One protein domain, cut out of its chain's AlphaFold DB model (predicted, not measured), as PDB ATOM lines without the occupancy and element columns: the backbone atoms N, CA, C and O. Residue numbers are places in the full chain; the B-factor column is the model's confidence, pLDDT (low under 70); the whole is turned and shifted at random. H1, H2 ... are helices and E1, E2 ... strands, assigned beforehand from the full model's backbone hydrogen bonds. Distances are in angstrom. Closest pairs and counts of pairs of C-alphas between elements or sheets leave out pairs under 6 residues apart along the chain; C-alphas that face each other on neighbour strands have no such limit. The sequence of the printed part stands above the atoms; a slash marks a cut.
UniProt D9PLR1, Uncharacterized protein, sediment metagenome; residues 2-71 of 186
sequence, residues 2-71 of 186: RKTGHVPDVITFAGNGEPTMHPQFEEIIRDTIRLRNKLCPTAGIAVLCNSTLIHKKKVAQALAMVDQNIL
ATOM      1  N   ARG A   2     -19.249 -47.093 -43.451       53.03
ATOM      2  CA  ARG A   2     -18.490 -47.076 -44.732       53.03
ATOM      3  C   ARG A   2     -17.650 -48.335 -45.013       53.03
ATOM      4  O   ARG A   2     -17.575 -48.762 -46.152       53.03
ATOM      5  N   LYS A   3     -17.051 -48.949 -43.985       56.44
ATOM      6  CA  LYS A   3     -16.255 -50.187 -44.131       56.44
ATOM      7  C   LYS A   3     -17.087 -51.465 -44.310       56.44
ATOM      8  O   LYS A   3     -16.528 -52.478 -44.696       56.44
ATOM      9  N   THR A   4     -18.385 -51.431 -44.005       65.44
ATOM     10  CA  THR A   4     -19.268 -52.612 -44.021       65.44
ATOM     11  C   THR A   4     -20.332 -52.549 -45.118       65.44
ATOM     12  O   THR A   4     -21.121 -53.478 -45.218       65.44
ATOM     13  N   GLY A   5     -20.418 -51.459 -45.893       67.06
ATOM     14  CA  GLY A   5     -21.413 -51.250 -46.960       67.06
ATOM     15  C   GLY A   5     -22.848 -50.965 -46.488       67.06
ATOM     16  O   GLY A   5     -23.621 -50.368 -47.221       67.06
ATOM     17  N   HIS A   6     -23.190 -51.320 -45.250       79.12
ATOM     18  CA  HIS A   6     -24.524 -51.122 -44.686       79.12
ATOM     19  C   HIS A   6     -24.649 -49.712 -44.089       79.12
ATOM     20  O   HIS A   6     -24.005 -49.386 -43.079       79.12
ATOM     21  N   VAL A   7     -25.457 -48.872 -44.737       86.38
ATOM     22  CA  VAL A   7     -25.887 -47.551 -44.257       86.38
ATOM     23  C   VAL A   7     -27.391 -47.595 -43.975       86.38
ATOM     24  O   VAL A   7     -28.094 -48.319 -44.672       86.38
ATOM     25  N   PRO A   8     -27.888 -46.882 -42.950       91.75
ATOM     26  CA  PRO A   8     -29.323 -46.825 -42.690       91.75
ATOM     27  C   PRO A   8     -30.040 -46.023 -43.782       91.75
ATOM     28  O   PRO A   8     -29.471 -45.066 -44.306       91.75
ATOM     29  N   ASP A   9     -31.301 -46.357 -44.050       94.12
ATOM     30  CA  ASP A   9     -32.173 -45.540 -44.902       94.12
ATOM     31  C   ASP A   9     -32.682 -44.302 -44.159       94.12
ATOM     32  O   ASP A   9     -32.739 -43.216 -44.726       94.12
ATOM     33  N   VAL A  10     -33.018 -44.441 -42.873       96.19
ATOM     34  CA  VAL A  10     -33.500 -43.348 -42.018       96.19
ATOM     35  C   VAL A  10     -32.966 -43.523 -40.594       96.19
ATOM     36  O   VAL A  10     -32.928 -44.629 -40.058       96.19
ATOM     37  N   ILE A  11     -32.549 -42.422 -39.970       96.56
ATOM     38  CA  ILE A  11     -32.241 -42.332 -38.541       96.56
ATOM     39  C   ILE A  11     -33.459 -41.724 -37.843       96.56
ATOM     40  O   ILE A  11     -33.721 -40.528 -37.982       96.56
ATOM     41  N   THR A  12     -34.200 -42.535 -37.093       96.50
ATOM     42  CA  THR A  12     -35.462 -42.108 -36.471       96.50
ATOM     43  C   THR A  12     -35.301 -41.862 -34.976       96.50
ATOM     44  O   THR A  12     -34.917 -42.757 -34.224       96.50
ATOM     45  N   PHE A  13     -35.670 -40.665 -34.524       96.69
ATOM     46  CA  PHE A  13     -35.895 -40.353 -33.116       96.69
ATOM     47  C   PHE A  13     -37.302 -40.803 -32.730       96.69
ATOM     48  O   PHE A  13     -38.289 -40.102 -32.962       96.69
ATOM     49  N   ALA A  14     -37.366 -42.000 -32.159       90.69
ATOM     50  CA  ALA A  14     -38.561 -42.642 -31.635       90.69
ATOM     51  C   ALA A  14     -38.198 -43.404 -30.353       90.69
ATOM     52  O   ALA A  14     -37.045 -43.801 -30.174       90.69
ATOM     53  N   GLY A  15     -39.159 -43.637 -29.460       77.94
ATOM     54  CA  GLY A  15     -38.934 -44.465 -28.276       77.94
ATOM     55  C   GLY A  15     -39.772 -44.060 -27.071       77.94
ATOM     56  O   GLY A  15     -40.814 -43.424 -27.203       77.94
ATOM     57  N   ASN A  16     -39.307 -44.458 -25.887       79.56
ATOM     58  CA  ASN A  16     -39.983 -44.162 -24.630       79.56
ATOM     59  C   ASN A  16     -39.795 -42.690 -24.249       79.56
ATOM     60  O   ASN A  16     -38.681 -42.248 -23.971       79.56
ATOM     61  N   GLY A  17     -40.906 -41.964 -24.178       85.38
ATOM     62  CA  GLY A  17     -40.931 -40.540 -23.863       85.38
ATOM     63  C   GLY A  17     -41.017 -39.657 -25.106       85.38
ATOM     64  O   GLY A  17     -41.146 -40.129 -26.230       85.38
ATOM     65  N   GLU A  18     -40.984 -38.348 -24.881       94.38
ATOM     66  CA  GLU A  18     -41.078 -37.333 -25.929       94.38
ATOM     67  C   GLU A  18     -39.673 -36.781 -26.232       94.38
ATOM     68  O   GLU A  18     -39.108 -36.108 -25.364       94.38
ATOM     69  N   PRO A  19     -39.089 -37.032 -27.426       94.25
ATOM     70  CA  PRO A  19     -37.707 -36.647 -27.732       94.25
ATOM     71  C   PRO A  19     -37.414 -35.162 -27.488       94.25
ATOM     72  O   PRO A  19     -36.339 -34.796 -27.008       94.25
ATOM     73  N   THR A  20     -38.403 -34.303 -27.754       95.44
ATOM     74  CA  THR A  20     -38.279 -32.844 -27.633       95.44
ATOM     75  C   THR A  20     -38.224 -32.340 -26.184       95.44
ATOM     76  O   THR A  20     -37.944 -31.162 -25.955       95.44
ATOM     77  N   MET A  21     -38.454 -33.210 -25.191       94.94
ATOM     78  CA  MET A  21     -38.246 -32.891 -23.774       94.94
ATOM     79  C   MET A  21     -36.767 -32.845 -23.387       94.94
ATOM     80  O   MET A  21     -36.442 -32.241 -22.362       94.94
ATOM     81  N   HIS A  22     -35.873 -33.459 -24.167       95.12
ATOM     82  CA  HIS A  22     -34.453 -33.452 -23.842       95.12
ATOM     83  C   HIS A  22     -33.904 -32.011 -23.900       95.12
ATOM     84  O   HIS A  22     -34.054 -31.350 -24.931       95.12
ATOM     85  N   PRO A  23     -33.229 -31.500 -22.849       93.94
ATOM     86  CA  PRO A  23     -32.752 -30.111 -22.814       93.94
ATOM     87  C   PRO A  23     -31.818 -29.746 -23.971       93.94
ATOM     88  O   PRO A  23     -31.779 -28.592 -24.386       93.94
ATOM     89  N   GLN A  24     -31.096 -30.745 -24.486       96.06
ATOM     90  CA  GLN A  24     -30.153 -30.624 -25.601       96.06
ATOM     91  C   GLN A  24     -30.720 -31.144 -26.935       96.06
ATOM     92  O   GLN A  24     -29.961 -31.563 -27.805       96.06
ATOM     93  N   PHE A  25     -32.047 -31.236 -27.085       97.06
ATOM     94  CA  PHE A  25     -32.667 -31.806 -28.289       97.06
ATOM     95  C   PHE A  25     -32.180 -31.122 -29.575       97.06
ATOM     96  O   PHE A  25     -31.839 -31.798 -30.542       97.06
ATOM     97  N   GLU A  26     -32.086 -29.789 -29.582       97.19
ATOM     98  CA  GLU A  26     -31.609 -29.040 -30.748       97.19
ATOM     99  C   GLU A  26     -30.159 -29.397 -31.101       97.19
ATOM    100  O   GLU A  26     -29.845 -29.657 -32.262       97.19
ATOM    101  N   GLU A  27     -29.280 -29.444 -30.103       97.88
ATOM    102  CA  GLU A  27     -27.870 -29.786 -30.259       97.88
ATOM    103  C   GLU A  27     -27.699 -31.226 -30.769       97.88
ATOM    104  O   GLU A  27     -26.936 -31.455 -31.707       97.88
ATOM    105  N   ILE A  28     -28.479 -32.174 -30.239       97.62
ATOM    106  CA  ILE A  28     -28.491 -33.574 -30.689       97.62
ATOM    107  C   ILE A  28     -28.904 -33.675 -32.161       97.62
ATOM    108  O   ILE A  28     -28.266 -34.405 -32.925       97.62
ATOM    109  N   ILE A  29     -29.929 -32.933 -32.596       98.31
ATOM    110  CA  ILE A  29     -30.332 -32.901 -34.011       98.31
ATOM    111  C   ILE A  29     -29.203 -32.337 -34.883       98.31
ATOM    112  O   ILE A  29     -28.871 -32.935 -35.908       98.31
ATOM    113  N   ARG A  30     -28.555 -31.239 -34.469       98.25
ATOM    114  CA  ARG A  30     -27.422 -30.654 -35.213       98.25
ATOM    115  C   ARG A  30     -26.265 -31.636 -35.357       98.25
ATOM    116  O   ARG A  30     -25.731 -31.795 -36.456       98.25
ATOM    117  N   ASP A  31     -25.895 -32.313 -34.275       98.31
ATOM    118  CA  ASP A  31     -24.831 -33.313 -34.303       98.31
ATOM    119  C   ASP A  31     -25.204 -34.529 -35.146       98.31
ATOM    120  O   ASP A  31     -24.372 -35.026 -35.910       98.31
ATOM    121  N   THR A  32     -26.463 -34.960 -35.092       98.00
ATOM    122  CA  THR A  32     -26.957 -36.065 -35.919       98.00
ATOM    123  C   THR A  32     -26.877 -35.722 -37.399       98.00
ATOM    124  O   THR A  32     -26.330 -36.508 -38.164       98.00
ATOM    125  N   ILE A  33     -27.319 -34.527 -37.806       98.25
ATOM    126  CA  ILE A  33     -27.201 -34.054 -39.193       98.25
ATOM    127  C   ILE A  33     -25.731 -34.017 -39.624       98.25
ATOM    128  O   ILE A  33     -25.379 -34.533 -40.687       98.25
ATOM    129  N   ARG A  34     -24.847 -33.455 -38.788       98.31
ATOM    130  CA  ARG A  34     -23.405 -33.374 -39.068       98.31
ATOM    131  C   ARG A  34     -22.790 -34.760 -39.285       98.31
ATOM    132  O   ARG A  34     -22.022 -34.953 -40.230       98.31
ATOM    133  N   LEU A  35     -23.114 -35.723 -38.423       96.69
ATOM    134  CA  LEU A  35     -22.596 -37.089 -38.506       96.69
ATOM    135  C   LEU A  35     -23.215 -37.871 -39.668       96.69
ATOM    136  O   LEU A  35     -22.467 -38.503 -40.416       96.69
ATOM    137  N   ARG A  36     -24.535 -37.779 -39.874       96.06
ATOM    138  CA  ARG A  36     -25.253 -38.375 -41.012       96.06
ATOM    139  C   ARG A  36     -24.635 -37.916 -42.322       96.06
ATOM    140  O   ARG A  36     -24.211 -38.753 -43.112       96.06
ATOM    141  N   ASN A  37     -24.462 -36.608 -42.519       96.19
ATOM    142  CA  ASN A  37     -23.873 -36.052 -43.742       96.19
ATOM    143  C   ASN A  37     -22.452 -36.583 -44.004       96.19
ATOM    144  O   ASN A  37     -22.060 -36.791 -45.152       96.19
ATOM    145  N   LYS A  38     -21.667 -36.839 -42.949       95.25
ATOM    146  CA  LYS A  38     -20.314 -37.397 -43.075       95.25
ATOM    147  C   LYS A  38     -20.322 -38.904 -43.347       95.25
ATOM    148  O   LYS A  38     -19.498 -39.389 -44.123       95.25
ATOM    149  N   LEU A  39     -21.184 -39.667 -42.683       92.81
ATOM    150  CA  LEU A  39     -21.086 -41.129 -42.623       92.81
ATOM    151  C   LEU A  39     -22.041 -41.847 -43.583       92.81
ATOM    152  O   LEU A  39     -21.638 -42.854 -44.165       92.81
ATOM    153  N   CYS A  40     -23.251 -41.321 -43.759       94.31
ATOM    154  CA  CYS A  40     -24.355 -41.885 -44.538       94.31
ATOM    155  C   CYS A  40     -25.237 -40.755 -45.126       94.31
ATOM    156  O   CYS A  40     -26.384 -40.593 -44.715       94.31
ATOM    157  N   PRO A  41     -24.723 -39.946 -46.075       94.25
ATOM    158  CA  PRO A  41     -25.401 -38.738 -46.564       94.25
ATOM    159  C   PRO A  41     -26.754 -38.984 -47.247       94.25
ATOM    160  O   PRO A  41     -27.521 -38.042 -47.401       94.25
ATOM    161  N   THR A  42     -27.041 -40.220 -47.657       93.88
ATOM    162  CA  THR A  42     -28.315 -40.620 -48.273       93.88
ATOM    163  C   THR A  42     -29.391 -40.996 -47.257       93.88
ATOM    164  O   THR A  42     -30.554 -41.074 -47.633       93.88
ATOM    165  N   ALA A  43     -29.025 -41.250 -45.997       96.12
ATOM    166  CA  ALA A  43     -29.990 -41.596 -44.960       96.12
ATOM    167  C   ALA A  43     -30.865 -40.379 -44.645       96.12
ATOM    168  O   ALA A  43     -30.313 -39.293 -44.537       96.12
ATOM    169  N   GLY A  44     -32.168 -40.520 -44.423       97.38
ATOM    170  CA  GLY A  44     -33.017 -39.465 -43.859       97.38
ATOM    171  C   GLY A  44     -32.857 -39.334 -42.340       97.38
ATOM    172  O   GLY A  44     -32.288 -40.204 -41.681       97.38
ATOM    173  N   ILE A  45     -33.379 -38.256 -41.761       98.31
ATOM    174  CA  ILE A  45     -33.584 -38.111 -40.318       98.31
ATOM    175  C   ILE A  45     -35.066 -37.864 -40.066       98.31
ATOM    176  O   ILE A  45     -35.640 -36.911 -40.594       98.31
ATOM    177  N   ALA A  46     -35.661 -38.704 -39.227       97.81
ATOM    178  CA  ALA A  46     -37.057 -38.613 -38.835       97.81
ATOM    179  C   ALA A  46     -37.191 -38.337 -37.340       97.81
ATOM    180  O   ALA A  46     -36.428 -38.863 -36.531       97.81
ATOM    181  N   VAL A  47     -38.181 -37.537 -36.958       98.19
ATOM    182  CA  VAL A  47     -38.548 -37.324 -35.555       98.19
ATOM    183  C   VAL A  47     -40.036 -37.582 -35.405       98.19
ATOM    184  O   VAL A  47     -40.838 -36.891 -36.028       98.19
ATOM    185  N   LEU A  48     -40.391 -38.553 -34.559       97.19
ATOM    186  CA  LEU A  48     -41.760 -38.747 -34.087       97.19
ATOM    187  C   LEU A  48     -41.966 -37.885 -32.837       97.19
ATOM    188  O   LEU A  48     -41.235 -38.029 -31.858       97.19
ATOM    189  N   CYS A  49     -42.959 -36.997 -32.857       97.00
ATOM    190  CA  CYS A  49     -43.241 -36.086 -31.750       97.00
ATOM    191  C   CYS A  49     -44.744 -36.024 -31.446       97.00
ATOM    192  O   CYS A  49     -45.588 -35.953 -32.339       97.00
ATOM    193  N   ASN A  50     -45.084 -35.989 -30.158       96.88
ATOM    194  CA  ASN A  50     -46.451 -35.853 -29.656       96.88
ATOM    195  C   ASN A  50     -47.032 -34.428 -29.787       96.88
ATOM    196  O   ASN A  50     -48.128 -34.160 -29.297       96.88
ATOM    197  N   SER A  51     -46.282 -33.508 -30.397       97.88
ATOM    198  CA  SER A  51     -46.651 -32.115 -30.673       97.88
ATOM    199  C   SER A  51     -46.803 -31.192 -29.455       97.88
ATOM    200  O   SER A  51     -47.083 -30.006 -29.612       97.88
ATOM    201  N   THR A  52     -46.589 -31.661 -28.226       96.88
ATOM    202  CA  THR A  52     -46.901 -30.861 -27.024       96.88
ATOM    203  C   THR A  52     -45.925 -29.707 -26.773       96.88
ATOM    204  O   THR A  52     -46.313 -28.659 -26.249       96.88
ATOM    205  N   LEU A  53     -44.659 -29.850 -27.184       96.81
ATOM    206  CA  LEU A  53     -43.597 -28.862 -26.950       96.81
ATOM    207  C   LEU A  53     -43.216 -28.030 -28.176       96.81
ATOM    208  O   LEU A  53     -42.352 -27.158 -28.076       96.81
ATOM    209  N   ILE A  54     -43.882 -28.226 -29.313       97.56
ATOM    210  CA  ILE A  54     -43.512 -27.584 -30.586       97.56
ATOM    211  C   ILE A  54     -43.747 -26.064 -30.599       97.56
ATOM    212  O   ILE A  54     -43.264 -25.365 -31.480       97.56
ATOM    213  N   HIS A  55     -44.452 -25.527 -29.600       96.56
ATOM    214  CA  HIS A  55     -44.579 -24.086 -29.377       96.56
ATOM    215  C   HIS A  55     -43.264 -23.440 -28.897       96.56
ATOM    216  O   HIS A  55     -43.114 -22.218 -28.970       96.56
ATOM    217  N   LYS A  56     -42.312 -24.228 -28.376       96.75
ATOM    218  CA  LYS A  56     -41.001 -23.737 -27.938       96.75
ATOM    219  C   LYS A  56     -40.112 -23.492 -29.153       96.75
ATOM    220  O   LYS A  56     -39.866 -24.399 -29.944       96.75
ATOM    221  N   LYS A  57     -39.543 -22.288 -29.248       95.19
ATOM    222  CA  LYS A  57     -38.718 -21.855 -30.389       95.19
ATOM    223  C   LYS A  57     -37.587 -22.835 -30.733       95.19
ATOM    224  O   LYS A  57     -37.472 -23.211 -31.893       95.19
ATOM    225  N   LYS A  58     -36.803 -23.279 -29.742       96.25
ATOM    226  CA  LYS A  58     -35.699 -24.236 -29.955       96.25
ATOM    227  C   LYS A  58     -36.178 -25.574 -30.525       96.25
ATOM    228  O   LYS A  58     -35.569 -26.107 -31.443       96.25
ATOM    229  N   VAL A  59     -37.308 -26.084 -30.027       97.44
ATOM    230  CA  VAL A  59     -37.913 -27.336 -30.510       97.44
ATOM    231  C   VAL A  59     -38.383 -27.178 -31.954       97.44
ATOM    232  O   VAL A  59     -38.020 -27.987 -32.801       97.44
ATOM    233  N   ALA A  60     -39.120 -26.107 -32.265       96.56
ATOM    234  CA  ALA A  60     -39.572 -25.837 -33.630       96.56
ATOM    235  C   ALA A  60     -38.402 -25.671 -34.614       96.56
ATOM    236  O   ALA A  60     -38.451 -26.191 -35.725       96.56
ATOM    237  N   GLN A  61     -37.331 -24.984 -34.200       95.50
ATOM    238  CA  GLN A  61     -36.114 -24.831 -35.001       95.50
ATOM    239  C   GLN A  61     -35.421 -26.172 -35.251       95.50
ATOM    240  O   GLN A  61     -35.005 -26.425 -36.376       95.50
ATOM    241  N   ALA A  62     -35.331 -27.030 -34.234       97.69
ATOM    242  CA  ALA A  62     -34.767 -28.368 -34.356       97.69
ATOM    243  C   ALA A  62     -35.559 -29.248 -35.332       97.69
ATOM    244  O   ALA A  62     -34.986 -29.821 -36.255       97.69
ATOM    245  N   LEU A  63     -36.881 -29.285 -35.176       97.94
ATOM    246  CA  LEU A  63     -37.782 -30.047 -36.041       97.94
ATOM    247  C   LEU A  63     -37.785 -29.541 -37.491       97.94
ATOM    248  O   LEU A  63     -37.922 -30.328 -38.416       97.94
ATOM    249  N   ALA A  64     -37.578 -28.244 -37.717       95.69
ATOM    250  CA  ALA A  64     -37.483 -27.691 -39.067       95.69
ATOM    251  C   ALA A  64     -36.190 -28.078 -39.819       95.69
ATOM    252  O   ALA A  64     -36.078 -27.767 -41.003       95.69
ATOM    253  N   MET A  65     -35.209 -28.699 -39.148       96.44
ATOM    254  CA  MET A  65     -33.957 -29.156 -39.766       96.44
ATOM    255  C   MET A  65     -33.988 -30.622 -40.219       96.44
ATOM    256  O   MET A  65     -33.064 -31.036 -40.919       96.44
ATOM    257  N   VAL A  66     -34.972 -31.415 -39.782       97.69
ATOM    258  CA  VAL A  66     -35.027 -32.853 -40.092       97.69
ATOM    259  C   VAL A  66     -35.787 -33.113 -41.387       97.69
ATOM    260  O   VAL A  66     -36.619 -32.306 -41.795       97.69
ATOM    261  N   ASP A  67     -35.508 -34.249 -42.024       97.62
ATOM    262  CA  ASP A  67     -36.109 -34.605 -43.311       97.62
ATOM    263  C   ASP A  67     -37.576 -35.040 -43.146       97.62
ATOM    264  O   ASP A  67     -38.407 -34.764 -44.003       97.62
ATOM    265  N   GLN A  68     -37.906 -35.689 -42.024       97.50
ATOM    266  CA  GLN A  68     -39.260 -36.147 -41.706       97.50
ATOM    267  C   GLN A  68     -39.683 -35.658 -40.313       97.50
ATOM    268  O   GLN A  68     -39.402 -36.279 -39.285       97.50
ATOM    269  N   ASN A  69     -40.368 -34.516 -40.283       97.69
ATOM    270  CA  ASN A  69     -40.930 -33.916 -39.072       97.69
ATOM    271  C   ASN A  69     -42.354 -34.445 -38.829       97.69
ATOM    272  O   ASN A  69     -43.324 -33.859 -39.317       97.69
ATOM    273  N   ILE A  70     -42.471 -35.568 -38.120       98.12
ATOM    274  CA  ILE A  70     -43.723 -36.312 -37.959       98.12
ATOM    275  C   ILE A  70     -44.378 -35.923 -36.629       98.12
ATOM    276  O   ILE A  70     -43.925 -36.303 -35.544       98.12
ATOM    277  N   LEU A  71     -45.455 -35.147 -36.716       98.31
ATOM    278  CA  LEU A  71     -46.123 -34.507 -35.586       98.31
ATOM    279  C   LEU A  71     -47.529 -35.068 -35.384       98.31
ATOM    280  O   LEU A  71     -48.345 -35.084 -36.305       98.31
TER     281      LEU A  71
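Overview. This is residues 2 to 71 of the 186 residues of an uncharacterized protein of sediment metagenome (UniProt D9PLR1). A small sheet of three parallel strands, E1, E2 and E3, forms a slab, with two helices that reach it with only part of their residues, the long H1 with residues 29 to 37 and the short H2 with residues 60 to 63; H2 packs on residues 25 to 30 of H1. Each helix only grazes the sheet, and the stretch before E1 runs out to one end of the longest axis. The printed part has 70 residues with two named helices and three named strands, along the chain E1, H1, E2, H2, E3; the sheet order is E1, E2, E3. The class is mixed, helices and strands; the whole is compact, with a radius of gyration of the C-alphas of 12.5 A and spans of 40 by 19 by 17 A.

Along the chain. In the sheet, E2 is residues 44 to 49, 16.2 A long; E1 is residues 10 to 13, beginning at C-alpha 10 (-33.500, -43.348, -42.018), and E3 is residues 68 to 71, ending at C-alpha 71 (-46.123, -34.507, -35.586). H1 is residues 25 to 39, 20.7 A long, and H2 residues 57 to 63, 10.0 A.

Arrangement. E1 and E2 are parallel at 24 degrees, with N 11 and O 44 within hydrogen-bond range at 2.8 A. E2 and E3 are parallel at 7 degrees, with N 47 and O 68 at 2.9 A. E1 and E3 are apart. E1, H1, E2 and E2, H2, E3 are strand-helix-strand units, two parallel neighbour strands with a helix between, each with a right-handed crossover. H1 grazes the sheet with residues 29 to 37, H2 with residues 60 to 63. H1 touches H2 with residues 25 to 30 alone, at a shallow tilt of 29 degrees, the same way; the closest C-alphas, of Glu 26 and Ala 62, are 4.8 A apart. In H1 and H2 every O i to N i+4 pair is within hydrogen-bond range.

Size, cuts and confidence. The two C-alphas farthest apart, of Lys 3 and His 55, are 41.2 A apart. The printed part has no cut. The link from E1 to H1, 11 residues, is long. Mean pLDDT of the printed part is 93.3, with residues 2 to 5 under 70.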